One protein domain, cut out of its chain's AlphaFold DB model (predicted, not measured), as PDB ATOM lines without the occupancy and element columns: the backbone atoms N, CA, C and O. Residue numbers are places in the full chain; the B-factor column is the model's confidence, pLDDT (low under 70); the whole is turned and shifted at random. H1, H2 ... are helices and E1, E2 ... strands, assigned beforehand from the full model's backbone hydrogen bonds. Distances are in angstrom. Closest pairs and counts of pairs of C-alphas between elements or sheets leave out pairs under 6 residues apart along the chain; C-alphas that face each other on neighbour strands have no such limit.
ATOM      1  N   GLN A 155     221.319  94.457 147.535       94.38
ATOM      2  CA  GLN A 155     222.312  93.519 148.062       94.38
ATOM      3  C   GLN A 155     223.605  94.251 148.381       94.38
ATOM      4  O   GLN A 155     224.246  94.827 147.506       94.38
ATOM      5  N   LEU A 156     223.992  94.216 149.647       90.06
ATOM      6  CA  LEU A 156     225.159  94.915 150.155       90.06
ATOM      7  C   LEU A 156     225.827  94.041 151.203       90.06
ATOM      8  O   LEU A 156     225.150  93.386 151.999       90.06
ATOM      9  N   ALA A 157     227.155  94.054 151.252       88.38
ATOM     10  CA  ALA A 157     227.834  93.540 152.431       88.38
ATOM     11  C   ALA A 157     227.364  94.340 153.661       88.38
ATOM     12  O   ALA A 157     227.063  95.524 153.557       88.38
ATOM     13  N   LEU A 158     227.285  93.693 154.820       87.31
ATOM     14  CA  LEU A 158     227.032  94.295 156.130       87.31
ATOM     15  C   LEU A 158     228.271  94.179 157.017       87.31
ATOM     16  O   LEU A 158     228.637  95.139 157.685       87.31
ATOM     17  N   TYR A 159     228.962  93.041 156.996       85.25
ATOM     18  CA  TYR A 159     230.122  92.825 157.857       85.25
ATOM     19  C   TYR A 159     231.080  91.766 157.296       85.25
ATOM     20  O   TYR A 159     230.652  90.860 156.576       85.25
ATOM     21  N   GLY A 160     232.370  91.885 157.630       79.19
ATOM     22  CA  GLY A 160     233.421  90.913 157.287       79.19
ATOM     23  C   GLY A 160     234.076  91.097 155.912       79.19
ATOM     24  O   GLY A 160     234.909  90.287 155.518       79.19
ATOM     25  N   SER A 161     233.711  92.133 155.148       80.06
ATOM     26  CA  SER A 161     234.364  92.405 153.858       80.06
ATOM     27  C   SER A 161     235.791  92.896 154.064       80.06
ATOM     28  O   SER A 161     236.008  93.779 154.889       80.06
ATOM     29  N   ASN A 162     236.737  92.354 153.290       76.88
ATOM     30  CA  ASN A 162     238.175  92.629 153.391       76.88
ATOM     31  C   ASN A 162     238.759  92.416 154.794       76.88
ATOM     32  O   ASN A 162     239.594  93.195 155.255       76.88
ATOM     33  N   SER A 163     238.262  91.398 155.492       76.25
ATOM     34  CA  SER A 163     238.631  91.111 156.871       76.25
ATOM     35  C   SER A 163     239.212  89.708 156.968       76.25
ATOM     36  O   SER A 163     238.598  88.760 156.489       76.25
ATOM     37  N   TRP A 164     240.367  89.569 157.616       74.44
ATOM     38  CA  TRP A 164     240.960  88.262 157.934       74.44
ATOM     39  C   TRP A 164     240.319  87.602 159.167       74.44
ATOM     40  O   TRP A 164     240.570  86.435 159.453       74.44
ATOM     41  N   PHE A 165     239.490  88.344 159.907       74.88
ATOM     42  CA  PHE A 165     238.794  87.856 161.092       74.88
ATOM     43  C   PHE A 165     237.353  88.406 161.165       74.88
ATOM     44  O   PHE A 165     237.117  89.567 160.817       74.88
ATOM     45  N   PRO A 166     236.372  87.607 161.621       73.88
ATOM     46  CA  PRO A 166     236.493  86.179 161.898       73.88
ATOM     47  C   PRO A 166     236.519  85.362 160.600       73.88
ATOM     48  O   PRO A 166     236.010  85.814 159.578       73.88
ATOM     49  N   THR A 167     237.044  84.138 160.653       74.38
ATOM     50  CA  THR A 167     237.003  83.193 159.521       74.38
ATOM     51  C   THR A 167     235.565  82.912 159.067       74.38
ATOM     52  O   THR A 167     235.266  82.911 157.871       74.38
ATOM     53  N   ALA A 168     234.653  82.712 160.027       79.75
ATOM     54  CA  ALA A 168     233.218  82.620 159.794       79.75
ATOM     55  C   ALA A 168     232.415  83.198 160.971       79.75
ATOM     56  O   ALA A 168     232.797  83.045 162.132       79.75
ATOM     57  N   PHE A 169     231.279  83.831 160.658       86.31
ATOM     58  CA  PHE A 169     230.279  84.286 161.630       86.31
ATOM     59  C   PHE A 169     228.907  83.702 161.275       86.31
ATOM     60  O   PHE A 169     228.149  84.267 160.477       86.31
ATOM     61  N   ARG A 170     228.620  82.531 161.847       87.31
ATOM     62  CA  ARG A 170     227.472  81.680 161.502       87.31
ATOM     63  C   ARG A 170     226.264  81.962 162.381       87.31
ATOM     64  O   ARG A 170     226.406  82.462 163.498       87.31
ATOM     65  N   PHE A 171     225.075  81.622 161.880       91.62
ATOM     66  CA  PHE A 171     223.810  81.708 162.625       91.62
ATOM     67  C   PHE A 171     223.552  83.077 163.263       91.62
ATOM     68  O   PHE A 171     222.943  83.174 164.328       91.62
ATOM     69  N   ALA A 172     224.030  84.144 162.619       94.12
ATOM     70  CA  ALA A 172     223.864  85.500 163.111       94.12
ATOM     71  C   ALA A 172     222.370  85.857 163.209       94.12
ATOM     72  O   ALA A 172     221.616  85.686 162.249       94.12
ATOM     73  N   ARG A 173     221.944  86.384 164.357       95.12
ATOM     74  CA  ARG A 173     220.578  86.845 164.629       95.12
ATOM     75  C   ARG A 173     220.602  88.285 165.155       95.12
ATOM     76  O   ARG A 173     221.515  88.630 165.906       95.12
ATOM     77  N   PRO A 174     219.610  89.122 164.803       95.94
ATOM     78  CA  PRO A 174     219.487  90.452 165.386       95.94
ATOM     79  C   PRO A 174     219.155  90.359 166.874       95.94
ATOM     80  O   PRO A 174     218.320  89.550 167.284       95.94
ATOM     81  N   VAL A 175     219.770  91.223 167.675       96.38
ATOM     82  CA  VAL A 175     219.396  91.396 169.078       96.38
ATOM     83  C   VAL A 175     218.058  92.153 169.142       96.38
ATOM     84  O   VAL A 175     217.939  93.233 168.552       96.38
ATOM     85  N   PRO A 176     217.020  91.618 169.818       92.25
ATOM     86  CA  PRO A 176     215.724  92.279 169.917       92.25
ATOM     87  C   PRO A 176     215.833  93.692 170.495       92.25
ATOM     88  O   PRO A 176     216.455  93.899 171.533       92.25
ATOM     89  N   GLY A 177     215.196  94.661 169.836       86.44
ATOM     90  CA  GLY A 177     215.145  96.052 170.300       86.44
ATOM     91  C   GLY A 177     216.401  96.888 170.028       86.44
ATOM     92  O   GLY A 177     216.344  98.100 170.210       86.44
ATOM     93  N   HIS A 178     217.495  96.292 169.542       93.69
ATOM     94  CA  HIS A 178     218.693  97.033 169.142       93.69
ATOM     95  C   HIS A 178     218.661  97.377 167.639       93.69
ATOM     96  O   HIS A 178     218.243  96.534 166.839       93.69
ATOM     97  N   PRO A 179     219.109  98.569 167.202       89.62
ATOM     98  CA  PRO A 179     219.069  98.947 165.785       89.62
ATOM     99  C   PRO A 179     219.959  98.076 164.882       89.62
ATOM    100  O   PRO A 179     219.548  97.736 163.776       89.62
ATOM    101  N   THR A 180     221.160  97.708 165.341       90.75
ATOM    102  CA  THR A 180     222.192  97.090 164.479       90.75
ATOM    103  C   THR A 180     222.906  95.864 165.051       90.75
ATOM    104  O   THR A 180     223.580  95.166 164.301       90.75
ATOM    105  N   MET A 181     222.752  95.553 166.341       94.44
ATOM    106  CA  MET A 181     223.564  94.543 167.024       94.44
ATOM    107  C   MET A 181     223.142  93.133 166.618       94.44
ATOM    108  O   MET A 181     221.949  92.821 166.531       94.44
ATOM    109  N   LEU A 182     224.138  92.278 166.403       95.50
ATOM    110  CA  LEU A 182     223.981  90.881 166.033       95.50
ATOM    111  C   LEU A 182     224.686  89.989 167.055       95.50
ATOM    112  O   LEU A 182     225.782  90.304 167.515       95.50
ATOM    113  N   ALA A 183     224.086  88.837 167.339       95.88
ATOM    114  CA  ALA A 183     224.752  87.741 168.030       95.88
ATOM    115  C   ALA A 183     224.862  86.543 167.088       95.88
ATOM    116  O   ALA A 183     223.924  86.247 166.349       95.88
ATOM    117  N   GLY A 184     225.993  85.855 167.109       93.50
ATOM    118  CA  GLY A 184     226.254  84.714 166.235       93.50
ATOM    119  C   GLY A 184     227.408  83.874 166.754       93.50
ATOM    120  O   GLY A 184     227.892  84.089 167.866       93.50
ATOM    121  N   ILE A 185     227.843  82.914 165.948       88.88
ATOM    122  CA  ILE A 185     228.874  81.947 166.322       88.88
ATOM    123  C   ILE A 185     230.136  82.200 165.512       88.88
ATOM    124  O   ILE A 185     230.095  82.176 164.281       88.88
ATOM    125  N   LEU A 186     231.256  82.418 166.198       83.25
ATOM    126  CA  LEU A 186     232.577  82.354 165.584       83.25
ATOM    127  C   LEU A 186     233.005  80.904 165.453       83.25
ATOM    128  O   LEU A 186     233.088  80.201 166.459       83.25
ATOM    129  N   SER A 187     233.306  80.483 164.230       77.69
ATOM    130  CA  SER A 187     233.768  79.130 163.923       77.69
ATOM    131  C   SER A 187     234.877  79.151 162.869       77.69
ATOM    132  O   SER A 187     235.114  80.172 162.213       77.69
ATOM    133  N   GLY A 188     235.504  77.994 162.649       72.31
ATOM    134  CA  GLY A 188     236.350  77.760 161.479       72.31
ATOM    135  C   GLY A 188     235.568  77.738 160.154       72.31
ATOM    136  O   GLY A 188     234.330  77.653 160.109       72.31
ATOM    137  N   HIS A 189     236.322  77.813 159.061       76.19
ATOM    138  CA  HIS A 189     235.938  77.421 157.710       76.19
ATOM    139  C   HIS A 189     235.843  75.891 157.575       76.19
ATOM    140  O   HIS A 189     234.792  75.420 157.128       76.19
ATOM    141  N   HIS A 190     236.864  75.136 158.007       70.69
ATOM    142  CA  HIS A 190     236.867  73.668 158.087       70.69
ATOM    143  C   HIS A 190     236.848  73.180 159.539       70.69
ATOM    144  O   HIS A 190     237.462  73.778 160.418       70.69
ATOM    145  N   CYS A 191     236.228  72.024 159.792       55.94
ATOM    146  CA  CYS A 191     236.327  71.363 161.094       55.94
ATOM    147  C   CYS A 191     236.523  69.853 160.938       55.94
ATOM    148  O   CYS A 191     235.796  69.189 160.193       55.94
ATOM    149  N   ARG A 192     237.477  69.289 161.687       49.38
ATOM    150  CA  ARG A 192     237.578  67.842 161.913       49.38
ATOM    151  C   ARG A 192     236.564  67.409 162.978       49.38
ATOM    152  O   ARG A 192     236.227  68.172 163.872       49.38
ATOM    153  N   GLY A 193     236.061  66.177 162.878       51.72
ATOM    154  CA  GLY A 193     235.233  65.572 163.933       51.72
ATOM    155  C   GLY A 193     233.749  65.970 163.965       51.72
ATOM    156  O   GLY A 193     233.063  65.589 164.903       51.72
ATOM    157  N   GLY A 194     233.229  66.681 162.956       53.53
ATOM    158  CA  GLY A 194     231.781  66.915 162.804       53.53
ATOM    159  C   GLY A 194     231.212  68.162 163.497       53.53
ATOM    160  O   GLY A 194     230.003  68.360 163.459       53.53
ATOM    161  N   TYR A 195     232.053  69.034 164.064       60.19
ATOM    162  CA  TYR A 195     231.634  70.252 164.782       60.19
ATOM    163  C   TYR A 195     231.689  71.546 163.936       60.19
ATOM    164  O   TYR A 195     231.824  72.632 164.485       60.19
ATOM    165  N   GLY A 196     231.552  71.435 162.605       61.28
ATOM    166  CA  GLY A 196     231.674  72.516 161.596       61.28
ATOM    167  C   GLY A 196     230.953  73.836 161.880       61.28
ATOM    168  O   GLY A 196     231.378  74.906 161.446       61.28
ATOM    169  N   ASP A 197     229.845  73.729 162.598       75.19
ATOM    170  CA  ASP A 197     228.877  74.790 162.846       75.19
ATOM    171  C   ASP A 197     228.851  75.214 164.327       75.19
ATOM    172  O   ASP A 197     227.952  75.931 164.765       75.19
ATOM    173  N   ALA A 198     229.818  74.767 165.127       80.69
ATOM    174  CA  ALA A 198     229.931  75.111 166.536       80.69
ATOM    175  C   ALA A 198     231.195  75.933 166.810       80.69
ATOM    176  O   ALA A 198     232.187  75.852 166.088       80.69
ATOM    177  N   GLY A 199     231.153  76.738 167.866       82.62
ATOM    178  CA  GLY A 199     232.281  77.563 168.271       82.62
ATOM    179  C   GLY A 199     231.913  78.509 169.403       82.62
ATOM    180  O   GLY A 199     231.258  78.099 170.363       82.62
ATOM    181  N   ARG A 200     232.334  79.774 169.310       83.69
ATOM    182  CA  ARG A 200     232.110  80.776 170.366       83.69
ATOM    183  C   ARG A 200     230.917  81.656 170.076       83.69
ATOM    184  O   ARG A 200     230.810  82.185 168.974       83.69
ATOM    185  N   LEU A 201     230.097  81.921 171.087       89.88
ATOM    186  CA  LEU A 201     229.123  83.004 171.009       89.88
ATOM    187  C   LEU A 201     229.857  84.352 170.939       89.88
ATOM    188  O   LEU A 201     230.739  84.626 171.753       89.88
ATOM    189  N   ALA A 202     229.481  85.190 169.979       90.06
ATOM    190  CA  ALA A 202     230.029  86.526 169.805       90.06
ATOM    191  C   ALA A 202     228.936  87.564 169.575       90.06
ATOM    192  O   ALA A 202     227.941  87.301 168.892       90.06
ATOM    193  N   LEU A 203     229.177  88.757 170.115       92.94
ATOM    194  CA  LEU A 203     228.384  89.953 169.879       92.94
ATOM    195  C   LEU A 203     229.143  90.929 168.991       92.94
ATOM    196  O   LEU A 203     230.295  91.271 169.276       92.94
ATOM    197  N   ILE A 204     228.461  91.415 167.955       91.12
ATOM    198  CA  ILE A 204     228.969  92.472 167.086       91.12
ATOM    199  C   ILE A 204     227.944  93.591 166.912       91.12
ATOM    200  O   ILE A 204     226.738  93.343 166.844       91.12
ATOM    201  N   ASP A 205     228.431  94.814 166.757       91.06
ATOM    202  CA  ASP A 205     227.669  95.944 166.242       91.06
ATOM    203  C   ASP A 205     228.315  96.461 164.942       91.06
ATOM    204  O   ASP A 205     229.303  97.205 164.976       91.06
ATOM    205  N   PRO A 206     227.760  96.097 163.771       86.62
ATOM    206  CA  PRO A 206     228.244  96.570 162.481       86.62
ATOM    207  C   PRO A 206     228.195  98.095 162.300       86.62
ATOM    208  O   PRO A 206     228.836  98.592 161.380       86.62
ATOM    209  N   ALA A 207     227.454  98.848 163.128       84.19
ATOM    210  CA  ALA A 207     227.456 100.314 163.071       84.19
ATOM    211  C   ALA A 207     228.759 100.926 163.608       84.19
ATOM    212  O   ALA A 207     229.166 102.010 163.174       84.19
ATOM    213  N   LEU A 208     229.412 100.231 164.543       81.94
ATOM    214  CA  LEU A 208     230.689 100.648 165.111       81.94
ATOM    215  C   LEU A 208     231.849 100.283 164.184       81.94
ATOM    216  O   LEU A 208     232.784 101.065 164.053       81.94
ATOM    217  N   ALA A 209     231.757  99.152 163.484       69.31
ATOM    218  CA  ALA A 209     232.811  98.670 162.598       69.31
ATOM    219  C   ALA A 209     233.262  99.732 161.576       69.31
ATOM    220  O   ALA A 209     232.457 100.331 160.858       69.31
ATOM    221  N   GLY A 210     234.574  99.953 161.493       66.31
ATOM    222  CA  GLY A 210     235.191 100.689 160.397       66.31
ATOM    223  C   GLY A 210     235.083  99.922 159.080       66.31
ATOM    224  O   GLY A 210     234.723  98.746 159.049       66.31
ATOM    225  N   ALA A 211     235.449 100.565 157.971       56.59
ATOM    226  CA  ALA A 211     235.403  99.938 156.647       56.59
ATOM    227  C   ALA A 211     236.277  98.662 156.521       56.59
ATOM    228  O   ALA A 211     236.026  97.844 155.638       56.59
ATOM    229  N   TYR A 212     237.270  98.480 157.406       64.38
ATOM    230  CA  TYR A 212     238.239  97.371 157.402       64.38
ATOM    231  C   TYR A 212     238.563  96.931 158.837       64.38
ATOM    232  O   TYR A 212     239.635  97.265 159.345       64.38
ATOM    233  N   PRO A 213     237.635  96.249 159.526       55.44
ATOM    234  CA  PRO A 213     237.713  96.060 160.971       55.44
ATOM    235  C   PRO A 213     238.923  95.229 161.415       55.44
ATOM    236  O   PRO A 213     239.348  95.387 162.550       55.44
ATOM    237  N   PHE A 214     239.501  94.394 160.539       65.44
ATOM    238  CA  PHE A 214     240.717  93.632 160.831       65.44
ATOM    239  C   PHE A 214     241.695  93.695 159.664       65.44
ATOM    240  O   PHE A 214     241.424  93.181 158.576       65.44
ATOM    241  N   ARG A 215     242.856  94.304 159.911       66.00
ATOM    242  CA  ARG A 215     244.005  94.290 159.004       66.00
ATOM    243  C   ARG A 215     245.107  93.424 159.593       66.00
ATOM    244  O   ARG A 215     245.303  93.375 160.804       66.00
ATOM    245  N   TYR A 216     245.823  92.745 158.710       64.50
ATOM    246  CA  TYR A 216     247.015  92.007 159.076       64.50
ATOM    247  C   TYR A 216     248.242  92.908 158.882       64.50
ATOM    248  O   TYR A 216     248.558  93.255 157.748       64.50
ATOM    249  N   ARG A 217     248.892  93.291 159.989       67.25
ATOM    250  CA  ARG A 217     250.106  94.128 160.047       67.25
ATOM    251  C   ARG A 217     251.197  93.414 160.859       67.25
ATOM    252  O   ARG A 217     251.478  93.802 161.993       67.25
ATOM    253  N   PRO A 218     251.779  92.321 160.353       60.56
ATOM    254  CA  PRO A 218     252.776  91.597 161.121       60.56
ATOM    255  C   PRO A 218     254.089  92.390 161.153       60.56
ATOM    256  O   PRO A 218     254.760  92.551 160.137       60.56
ATOM    257  N   ALA A 219     254.473  92.875 162.329       57.53
ATOM    258  CA  ALA A 219     255.796  93.465 162.550       57.53
ATOM    259  C   ALA A 219     256.844  92.419 162.982       57.53
ATOM    260  O   ALA A 219     258.023  92.739 163.058       57.53
ATOM    261  N   SER A 220     256.429  91.173 163.244       56.22
ATOM    262  CA  SER A 220     257.282  90.036 163.612       56.22
ATOM    263  C   SER A 220     256.577  88.720 163.253       56.22
ATOM    264  O   SER A 220     255.404  88.552 163.593       56.22
ATOM    265  N   LYS A 221     257.255  87.786 162.565       55.25
ATOM    266  CA  LYS A 221     256.742  86.420 162.326       55.25
ATOM    267  C   LYS A 221     257.454  85.478 163.276       55.25
ATOM    268  O   LYS A 221     258.668  85.335 163.177       55.25
ATOM    269  N   GLU A 222     256.705  84.787 164.118       52.56
ATOM    270  CA  GLU A 222     257.206  83.591 164.785       52.56
ATOM    271  C   GLU A 222     256.756  82.395 163.946       52.56
ATOM    272  O   GLU A 222     255.597  81.981 163.974       52.56
ATOM    273  N   TRP A 223     257.657  81.880 163.109       51.41
ATOM    274  CA  TRP A 223     257.460  80.544 162.561       51.41
ATOM    275  C   TRP A 223     257.583  79.564 163.730       51.41
ATOM    276  O   TRP A 223     258.637  79.512 164.361       51.41
ATOM    277  N   GLY A 224     256.511  78.826 164.029       45.94
ATOM    278  CA  GLY A 224     256.581  77.694 164.952       45.94
ATOM    279  C   GLY A 224     257.514  76.607 164.414       45.94
ATOM    280  O   GLY A 224     257.898  76.627 163.236       45.94
ATOM    281  N   GLU A 225     257.881  75.643 165.257       50.62
ATOM    282  CA  GLU A 225     258.611  74.466 164.782       50.62
ATOM    283  C   GLU A 225     257.804  73.722 163.700       50.62
ATOM    284  O   GLU A 225     256.590  73.887 163.560       50.62
ATOM    285  N   ALA A 226     258.467  72.895 162.888       49.06
ATOM    286  CA  ALA A 226     257.787  72.131 161.844       49.06
ATOM    287  C   ALA A 226     256.645  71.280 162.443       49.06
ATOM    288  O   ALA A 226     256.887  70.302 163.146       49.06
ATOM    289  N   GLY A 227     255.395  71.652 162.141       48.25
ATOM    290  CA  GLY A 227     254.189  71.025 162.697       48.25
ATOM    291  C   GLY A 227     253.478  71.816 163.808       48.25
ATOM    292  O   GLY A 227     252.377  71.423 164.194       48.25
ATOM    293  N   GLU A 228     254.033  72.936 164.284       49.66
ATOM    294  CA  GLU A 228     253.416  73.824 165.283       49.66
ATOM    295  C   GLU A 228     252.720  75.042 164.663       49.66
ATOM    296  O   GLU A 228     253.381  75.793 163.948       49.66
ATOM    297  N   PRO A 229     251.431  75.313 164.963       49.47
ATOM    298  CA  PRO A 229     250.691  76.442 164.393       49.47
ATOM    299  C   PRO A 229     251.484  77.755 164.409       49.47
ATOM    300  O   PRO A 229     251.950  78.190 165.457       49.47
ATOM    301  N   ILE A 230     251.589  78.416 163.254       54.00
ATOM    302  CA  ILE A 230     252.183  79.754 163.171       54.00
ATOM    303  C   ILE A 230     251.235  80.724 163.875       54.00
ATOM    304  O   ILE A 230     250.074  80.857 163.477       54.00
ATOM    305  N   ALA A 231     251.727  81.401 164.910       49.59
ATOM    306  CA  ALA A 231     250.989  82.464 165.565       49.59
ATOM    307  C   ALA A 231     250.986  83.697 164.656       49.59
ATOM    308  O   ALA A 231     252.012  84.318 164.387       49.59
ATOM    309  N   VAL A 232     249.801  84.024 164.153       51.91
ATOM    310  CA  VAL A 232     249.552  85.205 163.337       51.91
ATOM    311  C   VAL A 232     248.678  86.129 164.167       51.91
ATOM    312  O   VAL A 232     247.455  85.984 164.179       51.91
ATOM    313  N   THR A 233     249.304  87.036 164.912       52.06
ATOM    314  CA  THR A 233     248.588  87.996 165.757       52.06
ATOM    315  C   THR A 233     248.190  89.201 164.897       52.06
ATOM    316  O   THR A 233     249.073  89.961 164.489       52.06
ATOM    317  N   PRO A 234     246.905  89.390 164.541       57.97
ATOM    318  CA  PRO A 234     246.460  90.634 163.935       57.97
ATOM    319  C   PRO A 234     246.602  91.777 164.940       57.97
ATOM    320  O   PRO A 234     246.677  91.571 166.152       57.97
ATOM    321  N   GLU A 235     246.593  93.004 164.431       63.16
ATOM    322  CA  GLU A 235     246.522  94.182 165.287       63.16
ATOM    323  C   GLU A 235     245.235  94.117 166.132       63.16
ATOM    324  O   GLU A 235     244.132  93.973 165.592       63.16
ATOM    325  N   ILE A 236     245.370  94.201 167.459       65.00
ATOM    326  CA  ILE A 236     244.221  94.275 168.365       65.00
ATOM    327  C   ILE A 236     243.632  95.677 168.232       65.00
ATOM    328  O   ILE A 236     244.116  96.642 168.823       65.00
ATOM    329  N   LEU A 237     242.585  95.789 167.423       70.06
ATOM    330  CA  LEU A 237     241.858  97.033 167.233       70.06
ATOM    331  C   LEU A 237     240.723  97.148 168.266       70.06
ATOM    332  O   LEU A 237     240.083  96.149 168.603       70.06
ATOM    333  N   PRO A 238     240.443  98.359 168.775       74.12
ATOM    334  CA  PRO A 238     239.390  98.564 169.758       74.12
ATOM    335  C   PRO A 238     237.997  98.335 169.141       74.12
ATOM    336  O   PRO A 238     237.825  98.361 167.915       74.12
ATOM    337  N   ALA A 239     236.988  98.105 169.984       76.25
ATOM    338  CA  ALA A 239     235.630  97.744 169.561       76.25
ATOM    339  C   ALA A 239     234.989  98.784 168.624       76.25
ATOM    340  O   ALA A 239     234.234  98.427 167.722       76.25
ATOM    341  N   GLU A 240     235.336 100.065 168.762       76.25
ATOM    342  CA  GLU A 240     234.851 101.154 167.906       76.25
ATOM    343  C   GLU A 240     235.444 101.116 166.490       76.25
ATOM    344  O   GLU A 240     234.987 101.840 165.610       76.25
ATOM    345  N   LYS A 241     236.478 100.298 166.258       73.94
ATOM    346  CA  LYS A 241     237.035 100.030 164.926       73.94
ATOM    347  C   LYS A 241     236.598  98.671 164.396       73.94
ATOM    348  O   LYS A 241     236.331  98.551 163.201       73.94
ATOM    349  N   THR A 242     236.519  97.657 165.254       77.06
ATOM    350  CA  THR A 242     236.204  96.288 164.825       77.06
ATOM    351  C   THR A 242     234.706  96.029 164.728       77.06
ATOM    352  O   THR A 242     234.271  95.245 163.897       77.06
ATOM    353  N   GLY A 243     233.904  96.672 165.575       84.88
ATOM    354  CA  GLY A 243     232.513  96.310 165.826       84.88
ATOM    355  C   GLY A 243     232.346  95.056 166.688       84.88
ATOM    356  O   GLY A 243     231.213  94.712 167.006       84.88
ATOM    357  N   PHE A 244     233.422  94.374 167.095       85.62
ATOM    358  CA  PHE A 244     233.335  93.259 168.035       85.62
ATOM    359  C   PHE A 244     233.217  93.777 169.457       85.62
ATOM    360  O   PHE A 244     234.121  94.433 169.967       85.62
ATOM    361  N   LEU A 245     232.101  93.444 170.096       89.12
ATOM    362  CA  LEU A 245     231.819  93.879 171.455       89.12
ATOM    363  C   LEU A 245     232.352  92.876 172.471       89.12
ATOM    364  O   LEU A 245     232.962  93.269 173.458       89.12
ATOM    365  N   GLN A 246     232.113  91.582 172.235       88.88
ATOM    366  CA  GLN A 246     232.477  90.546 173.193       88.88
ATOM    367  C   GLN A 246     232.480  89.146 172.566       88.88
ATOM    368  O   GLN A 246     231.645  88.829 171.715       88.88
ATOM    369  N   LEU A 247     233.378  88.288 173.057       87.06
ATOM    370  CA  LEU A 247     233.276  86.833 172.943       87.06
ATOM    371  C   LEU A 247     232.806  86.264 174.280       87.06
ATOM    372  O   LEU A 247     233.349  86.633 175.316       87.06
ATOM    373  N   ILE A 248     231.855  85.338 174.272       87.69
ATOM    374  CA  ILE A 248     231.327  84.709 175.489       87.69
ATOM    375  C   ILE A 248     231.787  83.243 175.514       87.69
ATOM    376  O   ILE A 248     231.588  82.538 174.517       87.69
ATOM    377  N   PRO A 249     232.528  82.783 176.546       86.00
ATOM    378  CA  PRO A 249     232.975  83.520 177.739       86.00
ATOM    379  C   PRO A 249     234.155  84.503 177.512       86.00
ATOM    380  O   PRO A 249     235.132  84.186 176.837       86.00
ATOM    381  N   GLY A 250     234.135  85.691 178.095       86.19
ATOM    382  CA  GLY A 250     235.175  86.707 177.910       86.19
ATOM    383  C   GLY A 250     234.784  88.082 178.434       86.19
ATOM    384  O   GLY A 250     235.196  89.090 177.861       86.19
ATOM    385  N   TYR A 251     233.977  88.137 179.491       90.62
ATOM    386  CA  TYR A 251     233.505  89.392 180.056       90.62
ATOM    387  C   TYR A 251     234.663  90.316 180.457       90.62
ATOM    388  O   TYR A 251     235.612  89.911 181.131       90.62
ATOM    389  N   GLY A 252     234.591  91.573 180.012       86.31
ATOM    390  CA  GLY A 252     235.604  92.597 180.277       86.31
ATOM    391  C   GLY A 252     236.934  92.413 179.536       86.31
ATOM    392  O   GLY A 252     237.853  93.195 179.770       86.31
ATOM    393  N   LYS A 253     237.062  91.407 178.658       84.25
ATOM    394  CA  LYS A 253     238.267  91.186 177.846       84.25
ATOM    395  C   LYS A 253     238.125  91.820 176.468       84.25
ATOM    396  O   LYS A 253     237.062  91.757 175.853       84.25
ATOM    397  N   THR A 254     239.221  92.375 175.959       78.50
ATOM    398  CA  THR A 254     239.315  92.803 174.561       78.50
ATOM    399  C   THR A 254     239.197  91.591 173.640       78.50
ATOM    400  O   THR A 254     239.737  90.523 173.932       78.50
ATOM    401  N   VAL A 255     238.487  91.745 172.522       75.94
ATOM    402  CA  VAL A 255     238.413  90.704 171.496       75.94
ATOM    403  C   VAL A 255     239.701  90.724 170.678       75.94
ATOM    404  O   VAL A 255     239.907  91.609 169.852       75.94
ATOM    405  N   GLU A 256     240.557  89.737 170.906       69.38
ATOM    406  CA  GLU A 256     241.743  89.483 170.089       69.38
ATOM    407  C   GLU A 256     241.345  88.560 168.930       69.38
ATOM    408  O   GLU A 256     240.767  87.490 169.142       69.38
ATOM    409  N   GLY A 257     241.580  88.992 167.690       63.09
ATOM    410  CA  GLY A 257     241.384  88.125 166.531       63.09
ATOM    411  C   GLY A 257     242.554  87.157 166.420       63.09
ATOM    412  O   GLY A 257     243.686  87.576 166.585       63.09
ATOM    413  N   THR A 258     242.325  85.889 166.094       58.84
ATOM    414  CA  THR A 258     243.406  84.981 165.673       58.84
ATOM    415  C   THR A 258     243.072  84.472 164.283       58.84
ATOM    416  O   THR A 258     241.985  83.938 164.056       58.84
ATOM    417  N   VAL A 259     243.992  84.663 163.339       58.78
ATOM    418  CA  VAL A 259     243.817  84.286 161.931       58.78
ATOM    419  C   VAL A 259     244.337  82.860 161.734       58.78
ATOM    420  O   VAL A 259     245.524  82.680 161.498       58.78
ATOM    421  N   CYS A 260     243.494  81.829 161.892       56.78
ATOM    422  CA  CYS A 260     243.816  80.457 161.459       56.78
ATOM    423  C   CYS A 260     242.583  79.536 161.485       56.78
ATOM    424  O   CYS A 260     241.889  79.431 162.492       56.78
ATOM    425  N   ASP A 261     242.337  78.813 160.397       56.50
ATOM    426  CA  ASP A 261     241.173  77.936 160.244       56.50
ATOM    427  C   ASP A 261     241.222  76.639 161.070       56.50
ATOM    428  O   ASP A 261     240.275  76.300 161.778       56.50
ATOM    429  N   ALA A 262     242.359  75.937 161.039       43.72
ATOM    430  CA  ALA A 262     242.529  74.668 161.749       43.72
ATOM    431  C   ALA A 262     242.751  74.862 163.262       43.72
ATOM    432  O   ALA A 262     242.264  74.073 164.073       43.72
ATOM    433  N   ALA A 263     243.435  75.940 163.667       46.78
ATOM    434  CA  ALA A 263     243.676  76.229 165.079       46.78
ATOM    435  C   ALA A 263     242.403  76.711 165.799       46.78
ATOM    436  O   ALA A 263     242.155  76.279 166.918       46.78
ATOM    437  N   VAL A 264     241.525  77.508 165.170       48.38
ATOM    438  CA  VAL A 264     240.275  77.951 165.830       48.38
ATOM    439  C   VAL A 264     239.331  76.789 166.146       48.38
ATOM    440  O   VAL A 264     238.448  76.959 166.973       48.38
ATOM    441  N   THR A 265     239.508  75.603 165.561       50.78
ATOM    442  CA  THR A 265     238.761  74.417 166.002       50.78
ATOM    443  C   THR A 265     239.601  73.563 166.950       50.78
ATOM    444  O   THR A 265     239.194  73.362 168.085       50.78
ATOM    445  N   ASP A 266     240.803  73.118 166.571       52.53
ATOM    446  CA  ASP A 266     241.562  72.154 167.390       52.53
ATOM    447  C   ASP A 266     242.325  72.796 168.568       52.53
ATOM    448  O   ASP A 266     242.399  72.205 169.646       52.53
ATOM    449  N   LEU A 267     242.891  73.999 168.403       51.78
ATOM    450  CA  LEU A 267     243.486  74.766 169.511       51.78
ATOM    451  C   LEU A 267     242.384  75.294 170.430       51.78
ATOM    452  O   LEU A 267     242.523  75.217 171.647       51.78
ATOM    453  N   TYR A 268     241.270  75.756 169.857       55.78
ATOM    454  CA  TYR A 268     240.102  76.164 170.633       55.78
ATOM    455  C   TYR A 268     239.547  75.007 171.461       55.78
ATOM    456  O   TYR A 268     239.420  75.173 172.660       55.78
ATOM    457  N   LEU A 269     239.322  73.818 170.892       57.78
ATOM    458  CA  LEU A 269     238.867  72.648 171.657       57.78
ATOM    459  C   LEU A 269     239.843  72.259 172.780       57.78
ATOM    460  O   LEU A 269     239.414  71.757 173.817       57.78
ATOM    461  N   LYS A 270     241.148  72.509 172.602       58.34
ATOM    462  CA  LYS A 270     242.177  72.289 173.635       58.34
ATOM    463  C   LYS A 270     242.201  73.377 174.719       58.34
ATOM    464  O   LYS A 270     242.526  73.064 175.860       58.34
ATOM    465  N   GLN A 271     241.905  74.634 174.381       56.00
ATOM    466  CA  GLN A 271     241.978  75.796 175.285       56.00
ATOM    467  C   GLN A 271     240.624  76.175 175.914       56.00
ATOM    468  O   GLN A 271     240.575  76.814 176.964       56.00
ATOM    469  N   HIS A 272     239.527  75.786 175.273       62.56
ATOM    470  CA  HIS A 272     238.153  76.161 175.571       62.56
ATOM    471  C   HIS A 272     237.237  74.953 175.307       62.56
ATOM    472  O   HIS A 272     236.784  74.745 174.180       62.56
ATOM    473  N   PRO A 273     236.932  74.146 176.335       62.59
ATOM    474  CA  PRO A 273     236.193  72.899 176.149       62.59
ATOM    475  C   PRO A 273     234.734  73.124 175.716       62.59
ATOM    476  O   PRO A 273     234.118  72.216 175.158       62.59
ATOM    477  N   SER A 274     234.186  74.329 175.922       76.31
ATOM    478  CA  SER A 274     232.785  74.618 175.639       76.31
ATOM    479  C   SER A 274     232.530  75.046 174.195       76.31
ATOM    480  O   SER A 274     233.085  76.045 173.723       76.31
ATOM    481  N   LEU A 275     231.603  74.364 173.530       82.38
ATOM    482  CA  LEU A 275     231.104  74.696 172.199       82.38
ATOM    483  C   LEU A 275     229.671  75.213 172.277       82.38
ATOM    484  O   LEU A 275     228.831  74.603 172.931       82.38
ATOM    485  N   ALA A 276     229.378  76.297 171.562       88.50
ATOM    486  CA  ALA A 276     228.031  76.823 171.383       88.50
ATOM    487  C   ALA A 276     227.643  76.863 169.900       88.50
ATOM    488  O   ALA A 276     228.490  77.018 169.016       88.50
ATOM    489  N   THR A 277     226.347  76.745 169.626       90.44
ATOM    490  CA  THR A 277     225.757  76.929 168.303       90.44
ATOM    491  C   THR A 277     224.324  77.476 168.391       90.44
ATOM    492  O   THR A 277     223.734  77.530 169.473       90.44
ATOM    493  N   HIS A 278     223.787  77.923 167.252       92.62
ATOM    494  CA  HIS A 278     222.415  78.428 167.072       92.62
ATOM    495  C   HIS A 278     221.916  79.382 168.175       92.62
ATOM    496  O   HIS A 278     220.970  79.054 168.894       92.62
ATOM    497  N   PRO A 279     222.507  80.578 168.323       95.19
ATOM    498  CA  PRO A 279     222.082  81.510 169.349       95.19
ATOM    499  C   PRO A 279     220.707  82.101 169.033       95.19
ATOM    500  O   PRO A 279     220.406  82.487 167.902       95.19
ATOM    501  N   HIS A 280     219.892  82.240 170.073       95.56
ATOM    502  CA  HIS A 280     218.617  82.938 170.057       95.56
ATOM    503  C   HIS A 280     218.650  84.074 171.089       95.56
ATOM    504  O   HIS A 280     218.431  83.840 172.284       95.56
ATOM    505  N   PRO A 281     218.942  85.313 170.657       96.00
ATOM    506  CA  PRO A 281     219.037  86.452 171.562       96.00
ATOM    507  C   PRO A 281     217.688  86.798 172.191       96.00
ATOM    508  O   PRO A 281     216.685  86.960 171.496       96.00
ATOM    509  N   LEU A 282     217.669  86.947 173.515       95.00
ATOM    510  CA  LEU A 282     216.500  87.398 174.276       95.00
ATOM    511  C   LEU A 282     216.556  88.908 174.543       95.00
ATOM    512  O   LEU A 282     215.518  89.565 174.623       95.00
ATOM    513  N   SER A 283     217.770  89.435 174.701       94.31
ATOM    514  CA  SER A 283     218.111  90.848 174.908       94.31
ATOM    515  C   SER A 283     219.597  91.058 174.584       94.31
ATOM    516  O   SER A 283     220.272  90.114 174.183       94.31
ATOM    517  N   GLU A 284     220.129  92.260 174.817       94.00
ATOM    518  CA  GLU A 284     221.575  92.536 174.746       94.00
ATOM    519  C   GLU A 284     222.406  91.740 175.774       94.00
ATOM    520  O   GLU A 284     223.618  91.633 175.623       94.00
ATOM    521  N   LYS A 285     221.765  91.179 176.815       95.31
ATOM    522  CA  LYS A 285     222.450  90.507 177.932       95.31
ATOM    523  C   LYS A 285     222.284  88.997 177.973       95.31
ATOM    524  O   LYS A 285     223.110  88.347 178.595       95.31
ATOM    525  N   TYR A 286     221.221  88.455 177.379       96.62
ATOM    526  CA  TYR A 286     220.795  87.066 177.582       96.62
ATOM    527  C   TYR A 286     220.495  86.368 176.258       96.62
ATOM    528  O   TYR A 286     219.783  86.916 175.410       96.62
ATOM    529  N   PHE A 287     220.958  85.127 176.129       96.81
ATOM    530  CA  PHE A 287     220.870  84.309 174.922       96.81
ATOM    531  C   PHE A 287     220.477  82.884 175.300       96.81
ATOM    532  O   PHE A 287     221.028  82.319 176.241       96.81
ATOM    533  N   LEU A 288     219.554  82.279 174.554       96.88
ATOM    534  CA  LEU A 288     219.453  80.821 174.538       96.88
ATOM    535  C   LEU A 288     220.432  80.293 173.497       96.88
ATOM    536  O   LEU A 288     220.473  80.810 172.381       96.88
ATOM    537  N   VAL A 289     221.205  79.276 173.845       95.38
ATOM    538  CA  VAL A 289     222.158  78.636 172.934       95.38
ATOM    539  C   VAL A 289     222.059  77.126 173.062       95.38
ATOM    540  O   VAL A 289     221.786  76.606 174.144       95.38
ATOM    541  N   SER A 290     222.312  76.422 171.966       93.81
ATOM    542  CA  SER A 290     222.687  75.016 172.053       93.81
ATOM    543  C   SER A 290     224.154  74.955 172.424       93.81
ATOM    544  O   SER A 290     224.982  75.562 171.748       93.81
ATOM    545  N   MET A 291     224.483  74.272 173.511       91.25
ATOM    546  CA  MET A 291     225.829  74.277 174.058       91.25
ATOM    547  C   MET A 291     226.208  72.900 174.585       91.25
ATOM    548  O   MET A 291     225.383  72.150 175.107       91.25
ATOM    549  N   LYS A 292     227.492  72.598 174.439       87.88
ATOM    550  CA  LYS A 292     228.182  71.450 175.002       87.88
ATOM    551  C   LYS A 292     229.344  72.007 175.838       87.88
ATOM    552  O   LYS A 292     230.294  72.509 175.241       87.88
ATOM    553  N   PRO A 293     229.248  72.032 177.181       85.50
ATOM    554  CA  PRO A 293     230.252  72.661 178.050       85.50
ATOM    555  C   PRO A 293     231.653  72.049 177.977       85.50
ATOM    556  O   PRO A 293     232.637  72.763 178.171       85.50
ATOM    557  N   ASP A 294     231.742  70.756 177.678       81.00
ATOM    558  CA  ASP A 294     232.991  70.031 177.454       81.00
ATOM    559  C   ASP A 294     232.798  68.839 176.505       81.00
ATOM    560  O   ASP A 294     231.681  68.504 176.110       81.00
ATOM    561  N   ALA A 295     233.900  68.186 176.130       74.56
ATOM    562  CA  ALA A 295     233.910  67.082 175.171       74.56
ATOM    563  C   ALA A 295     233.033  65.877 175.572       74.56
ATOM    564  O   ALA A 295     232.566  65.168 174.680       74.56
ATOM    565  N   GLU A 296     232.728  65.689 176.858       80.25
ATOM    566  CA  GLU A 296     231.956  64.549 177.374       80.25
ATOM    567  C   GLU A 296     230.477  64.897 177.621       80.25
ATOM    568  O   GLU A 296     229.624  64.015 177.646       80.25
ATOM    569  N   SER A 297     230.142  66.185 177.732       86.12
ATOM    570  CA  SER A 297     228.781  66.666 178.000       86.12
ATOM    571  C   SER A 297     227.790  66.398 176.858       86.12
ATOM    572  O   SER A 297     228.154  66.401 175.682       86.12
ATOM    573  N   LEU A 298     226.501  66.255 177.161       90.06
ATOM    574  CA  LEU A 298     225.456  66.211 176.131       90.06
ATOM    575  C   LEU A 298     225.291  67.579 175.443       90.06
ATOM    576  O   LEU A 298     225.649  68.626 175.986       90.06
ATOM    577  N   TRP A 299     224.722  67.577 174.234       90.19
ATOM    578  CA  TRP A 299     224.246  68.810 173.600       90.19
ATOM    579  C   TRP A 299     222.922  69.232 174.240       90.19
ATOM    580  O   TRP A 299     221.875  68.646 173.955       90.19
ATOM    581  N   GLY A 300     222.979  70.261 175.084       93.19
ATOM    582  CA  GLY A 300     221.825  70.814 175.790       93.19
ATOM    583  C   GLY A 300     221.485  72.239 175.363       93.19
ATOM    584  O   GLY A 300     222.241  72.904 174.652       93.19
ATOM    585  N   ILE A 301     220.342  72.731 175.834       95.19
ATOM    586  CA  ILE A 301     219.956  74.141 175.743       95.19
ATOM    587  C   ILE A 301     220.385  74.854 177.018       95.19
ATOM    588  O   ILE A 301     220.022  74.437 178.117       95.19
ATOM    589  N   TYR A 302     221.105  75.960 176.861       96.31
ATOM    590  CA  TYR A 302     221.611  76.778 177.955       96.31
ATOM    591  C   TYR A 302     221.114  78.217 177.824       96.31
ATOM    592  O   TYR A 302     221.022  78.763 176.723       96.31
ATOM    593  N   LEU A 303     220.816  78.842 178.962       97.31
ATOM    594  CA  LEU A 303     220.692  80.288 179.086       97.31
ATOM    595  C   LEU A 303     222.076  80.847 179.406       97.31
ATOM    596  O   LEU A 303     222.615  80.587 180.482       97.31
ATOM    597  N   VAL A 304     222.629  81.601 178.466       96.25
ATOM    598  CA  VAL A 304     223.943  82.232 178.572       96.25
ATOM    599  C   VAL A 304     223.778  83.740 178.682       96.25
ATOM    600  O   VAL A 304     222.905  84.320 178.029       96.25
ATOM    601  N   ASP A 305     224.611  84.379 179.497       95.62
ATOM    602  CA  ASP A 305     224.665  85.833 179.601       95.62
ATOM    603  C   ASP A 305     226.035  86.423 179.239       95.62
ATOM    604  O   ASP A 305     227.021  85.715 179.034       95.62
ATOM    605  N   ILE A 306     226.084  87.751 179.123       94.94
ATOM    606  CA  ILE A 306     227.320  88.494 178.835       94.94
ATOM    607  C   ILE A 306     228.338  88.465 179.984       94.94
ATOM    608  O   ILE A 306     229.437  88.971 179.815       94.94
ATOM    609  N   PHE A 307     227.999  87.929 181.156       95.50
ATOM    610  CA  PHE A 307     228.898  87.822 182.309       95.50
ATOM    611  C   PHE A 307     229.522  86.428 182.417       95.50
ATOM    612  O   PHE A 307     230.063  86.076 183.462       95.50
ATOM    613  N   ASP A 308     229.452  85.656 181.331       92.38
ATOM    614  CA  ASP A 308     229.990  84.306 181.186       92.38
ATOM    615  C   ASP A 308     229.233  83.236 181.988       92.38
ATOM    616  O   ASP A 308     229.687  82.092 182.068       92.38
ATOM    617  N   ASN A 309     228.054  83.557 182.540       94.94
ATOM    618  CA  ASN A 309     227.223  82.544 183.181       94.94
ATOM    619  C   ASN A 309     226.530  81.688 182.118       94.94
ATOM    620  O   ASN A 309     225.969  82.210 181.154       94.94
ATOM    621  N   ALA A 310     226.501  80.374 182.340       94.25
ATOM    622  CA  ALA A 310     225.756  79.415 181.535       94.25
ATOM    623  C   ALA A 310     224.890  78.541 182.453       94.25
ATOM    624  O   ALA A 310     225.403  77.793 183.282       94.25
ATOM    625  N   THR A 311     223.569  78.645 182.316       96.25
ATOM    626  CA  THR A 311     222.598  77.858 183.090       96.25
ATOM    627  C   THR A 311     221.948  76.819 182.188       96.25
ATOM    628  O   THR A 311     221.309  77.186 181.203       96.25
ATOM    629  N   LEU A 312     222.083  75.534 182.524       95.94
ATOM    630  CA  LEU A 312     221.404  74.448 181.814       95.94
ATOM    631  C   LEU A 312     219.879  74.607 181.931       95.94
ATOM    632  O   LEU A 312     219.342  74.737 183.031       95.94
ATOM    633  N   ILE A 313     219.188  74.589 180.794       95.25
ATOM    634  CA  ILE A 313     217.723  74.660 180.701       95.25
ATOM    635  C   ILE A 313     217.130  73.282 180.413       95.25
ATOM    636  O   ILE A 313     216.117  72.918 181.009       95.25
ATOM    637  N   ALA A 314     217.733  72.536 179.486       92.94
ATOM    638  CA  ALA A 314     217.292  71.196 179.113       92.94
ATOM    639  C   ALA A 314     218.426  70.400 178.456       92.94
ATOM    640  O   ALA A 314     219.186  70.949 177.662       92.94
ATOM    641  N   GLU A 315     218.478  69.103 178.732       92.50
ATOM    642  CA  GLU A 315     219.315  68.108 178.056       92.50
ATOM    643  C   GLU A 315     218.571  66.769 178.028       92.50
ATOM    644  O   GLU A 315     217.651  66.557 178.823       92.50
ATOM    645  N   GLU A 316     218.941  65.883 177.107       89.00
ATOM    646  CA  GLU A 316     218.351  64.549 176.997       89.00
ATOM    647  C   GLU A 316     219.412  63.544 176.525       89.00
ATOM    648  O   GLU A 316     220.162  63.822 175.596       89.00
ATOM    649  N   GLU A 317     219.509  62.388 177.188       86.38
ATOM    650  CA  GLU A 317     220.628  61.438 177.024       86.38
ATOM    651  C   GLU A 317     220.738  60.871 175.600       86.38
ATOM    652  O   GLU A 317     221.827  60.807 175.033       86.38
ATOM    653  N   ASP A 318     219.597  60.574 174.975       84.25
ATOM    654  CA  ASP A 318     219.518  59.991 173.632       84.25
ATOM    655  C   ASP A 318     219.168  61.021 172.536       84.25
ATOM    656  O   ASP A 318     218.760  60.653 171.429       84.25
ATOM    657  N   ALA A 319     219.280  62.325 172.820       82.19
ATOM    658  CA  ALA A 319     218.967  63.372 171.849       82.19
ATOM    659  C   ALA A 319     219.854  64.617 171.991       82.19
ATOM    660  O   ALA A 319     220.024  65.177 173.066       82.19
ATOM    661  N   ALA A 320     220.346  65.130 170.863       86.25
ATOM    662  CA  ALA A 320     220.982  66.443 170.821       86.25
ATOM    663  C   ALA A 320     219.924  67.538 170.628       86.25
ATOM    664  O   ALA A 320     219.169  67.512 169.650       86.25
ATOM    665  N   LEU A 321     219.873  68.512 171.540       88.62
ATOM    666  CA  LEU A 321     218.927  69.625 171.462       88.62
ATOM    667  C   LEU A 321     219.551  70.814 170.717       88.62
ATOM    668  O   LEU A 321     220.412  71.523 171.244       88.62
ATOM    669  N   PHE A 322     219.092  71.051 169.486       89.25
ATOM    670  CA  PHE A 322     219.557  72.141 168.624       89.25
ATOM    671  C   PHE A 322     218.509  73.243 168.417       89.25
ATOM    672  O   PHE A 322     217.310  73.006 168.547       89.25
ATOM    673  N   GLU A 323     218.983  74.440 168.055       91.00
ATOM    674  CA  GLU A 323     218.173  75.567 167.567       91.00
ATOM    675  C   GLU A 323     217.068  76.045 168.529       91.00
ATOM    676  O   GLU A 323     215.883  76.048 168.175       91.00
ATOM    677  N   PRO A 324     217.422  76.501 169.746       93.38
ATOM    678  CA  PRO A 324     216.434  77.010 170.684       93.38
ATOM    679  C   PRO A 324     215.659  78.184 170.078       93.38
ATOM    680  O   PRO A 324     216.222  79.110 169.495       93.38
ATOM    681  N   GLN A 325     214.340  78.169 170.251       90.44
ATOM    682  CA  GLN A 325     213.456  79.254 169.839       90.44
ATOM    683  C   GLN A 325     212.547  79.624 171.001       90.44
ATOM    684  O   GLN A 325     211.947  78.758 171.643       90.44
ATOM    685  N   LEU A 326     212.394  80.921 171.257       90.31
ATOM    686  CA  LEU A 326     211.440  81.378 172.251       90.31
ATOM    687  C   LEU A 326     210.015  81.284 171.697       90.31
ATOM    688  O   LEU A 326     209.624  82.041 170.807       90.31
ATOM    689  N   PHE A 327     209.218  80.366 172.243       90.88
ATOM    690  CA  PHE A 327     207.871  80.085 171.753       90.88
ATOM    691  C   PHE A 327     206.827  81.088 172.275       90.88
ATOM    692  O   PHE A 327     206.030  80.789 173.163       90.88
ATOM    693  N   ARG A 328     206.854  82.314 171.739       91.62
ATOM    694  CA  ARG A 328     205.881  83.382 172.030       91.62
ATOM    695  C   ARG A 328     205.734  84.359 170.852       91.62
ATOM    696  O   ARG A 328     206.641  84.434 170.023       91.62
ATOM    697  N   PRO A 329     204.653  85.160 170.796       93.00
ATOM    698  CA  PRO A 329     204.553  86.262 169.844       93.00
ATOM    699  C   PRO A 329     205.701  87.267 170.012       93.00
ATOM    700  O   PRO A 329     206.129  87.558 171.133       93.00
ATOM    701  N   ARG A 330     206.172  87.836 168.902       91.69
ATOM    702  CA  ARG A 330     207.256  88.828 168.851       91.69
ATOM    703  C   ARG A 330     206.888  90.004 167.938       91.69
ATOM    704  O   ARG A 330     206.043  89.845 167.057       91.69
ATOM    705  N   PRO A 331     207.516  91.183 168.111       92.44
ATOM    706  CA  PRO A 331     207.288  92.315 167.221       92.44
ATOM    707  C   PRO A 331     207.525  91.933 165.758       92.44
ATOM    708  O   PRO A 331     208.521  91.289 165.423       92.44
TER     709      PRO A 331
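Overview. This is residues 155 to 331 of the 955 residues of the protein "Formylglycine-generating enzyme family protein" of Lentisphaerae bacterium (UniProt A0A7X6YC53). Little is regular here: two strongly twisted antiparallel sheets, E2 E3 E4 E5 and E6 E7 E8 E9, make a sandwich, only partly face to face, while an unnamed loop, residues 205 to 238, swings out at one end. Of 177 printed residues, 65 are in two named helices and nine strands, ordered E1 E2 E3 E4 H1 E5 H2 E6 E7 E8 E9, mostly strand. It is compact, radius of gyration of the C-alphas 16.6 A, spanning 51 by 38 by 33 A.

Along the chain. Find C-alpha 156 at (225.159, 94.915, 150.155), where E1, 156 to 159, begins. Read on through E2, 168 to 174, 16.8 A; E3, 182 to 187; E4, 200 to 204; H1, 239 to 242; E5, 244 to 248; H2, 263 to 271; E6, 275 to 281; E7, 286 to 292, 17.5 A; E8, 300 to 305; and E9, 310 to 314.

Arrangement. In meander E2 E3 E4, antiparallel neighbours in succession, find N 170 and O 185, 2.9 A; in meander E6 E7 E8 E9, N 277 and O 290, 2.8 A. Between sheets, the closest C-alphas of E3 and E6 are Gly 184 and Pro 279, 6.1 A. H2, with 4 of 5 O i to N i+4 pairs within hydrogen-bond range, only grazes the first sheet. E1 pairs with no named strand.

Size, cuts and confidence. The printed part has no cut. Links E3 to E4, E4 to H1 and E5 to H2 are long; pLDDT is under 70 in residues 191 to 196, 209 to 236 and 256 to 273.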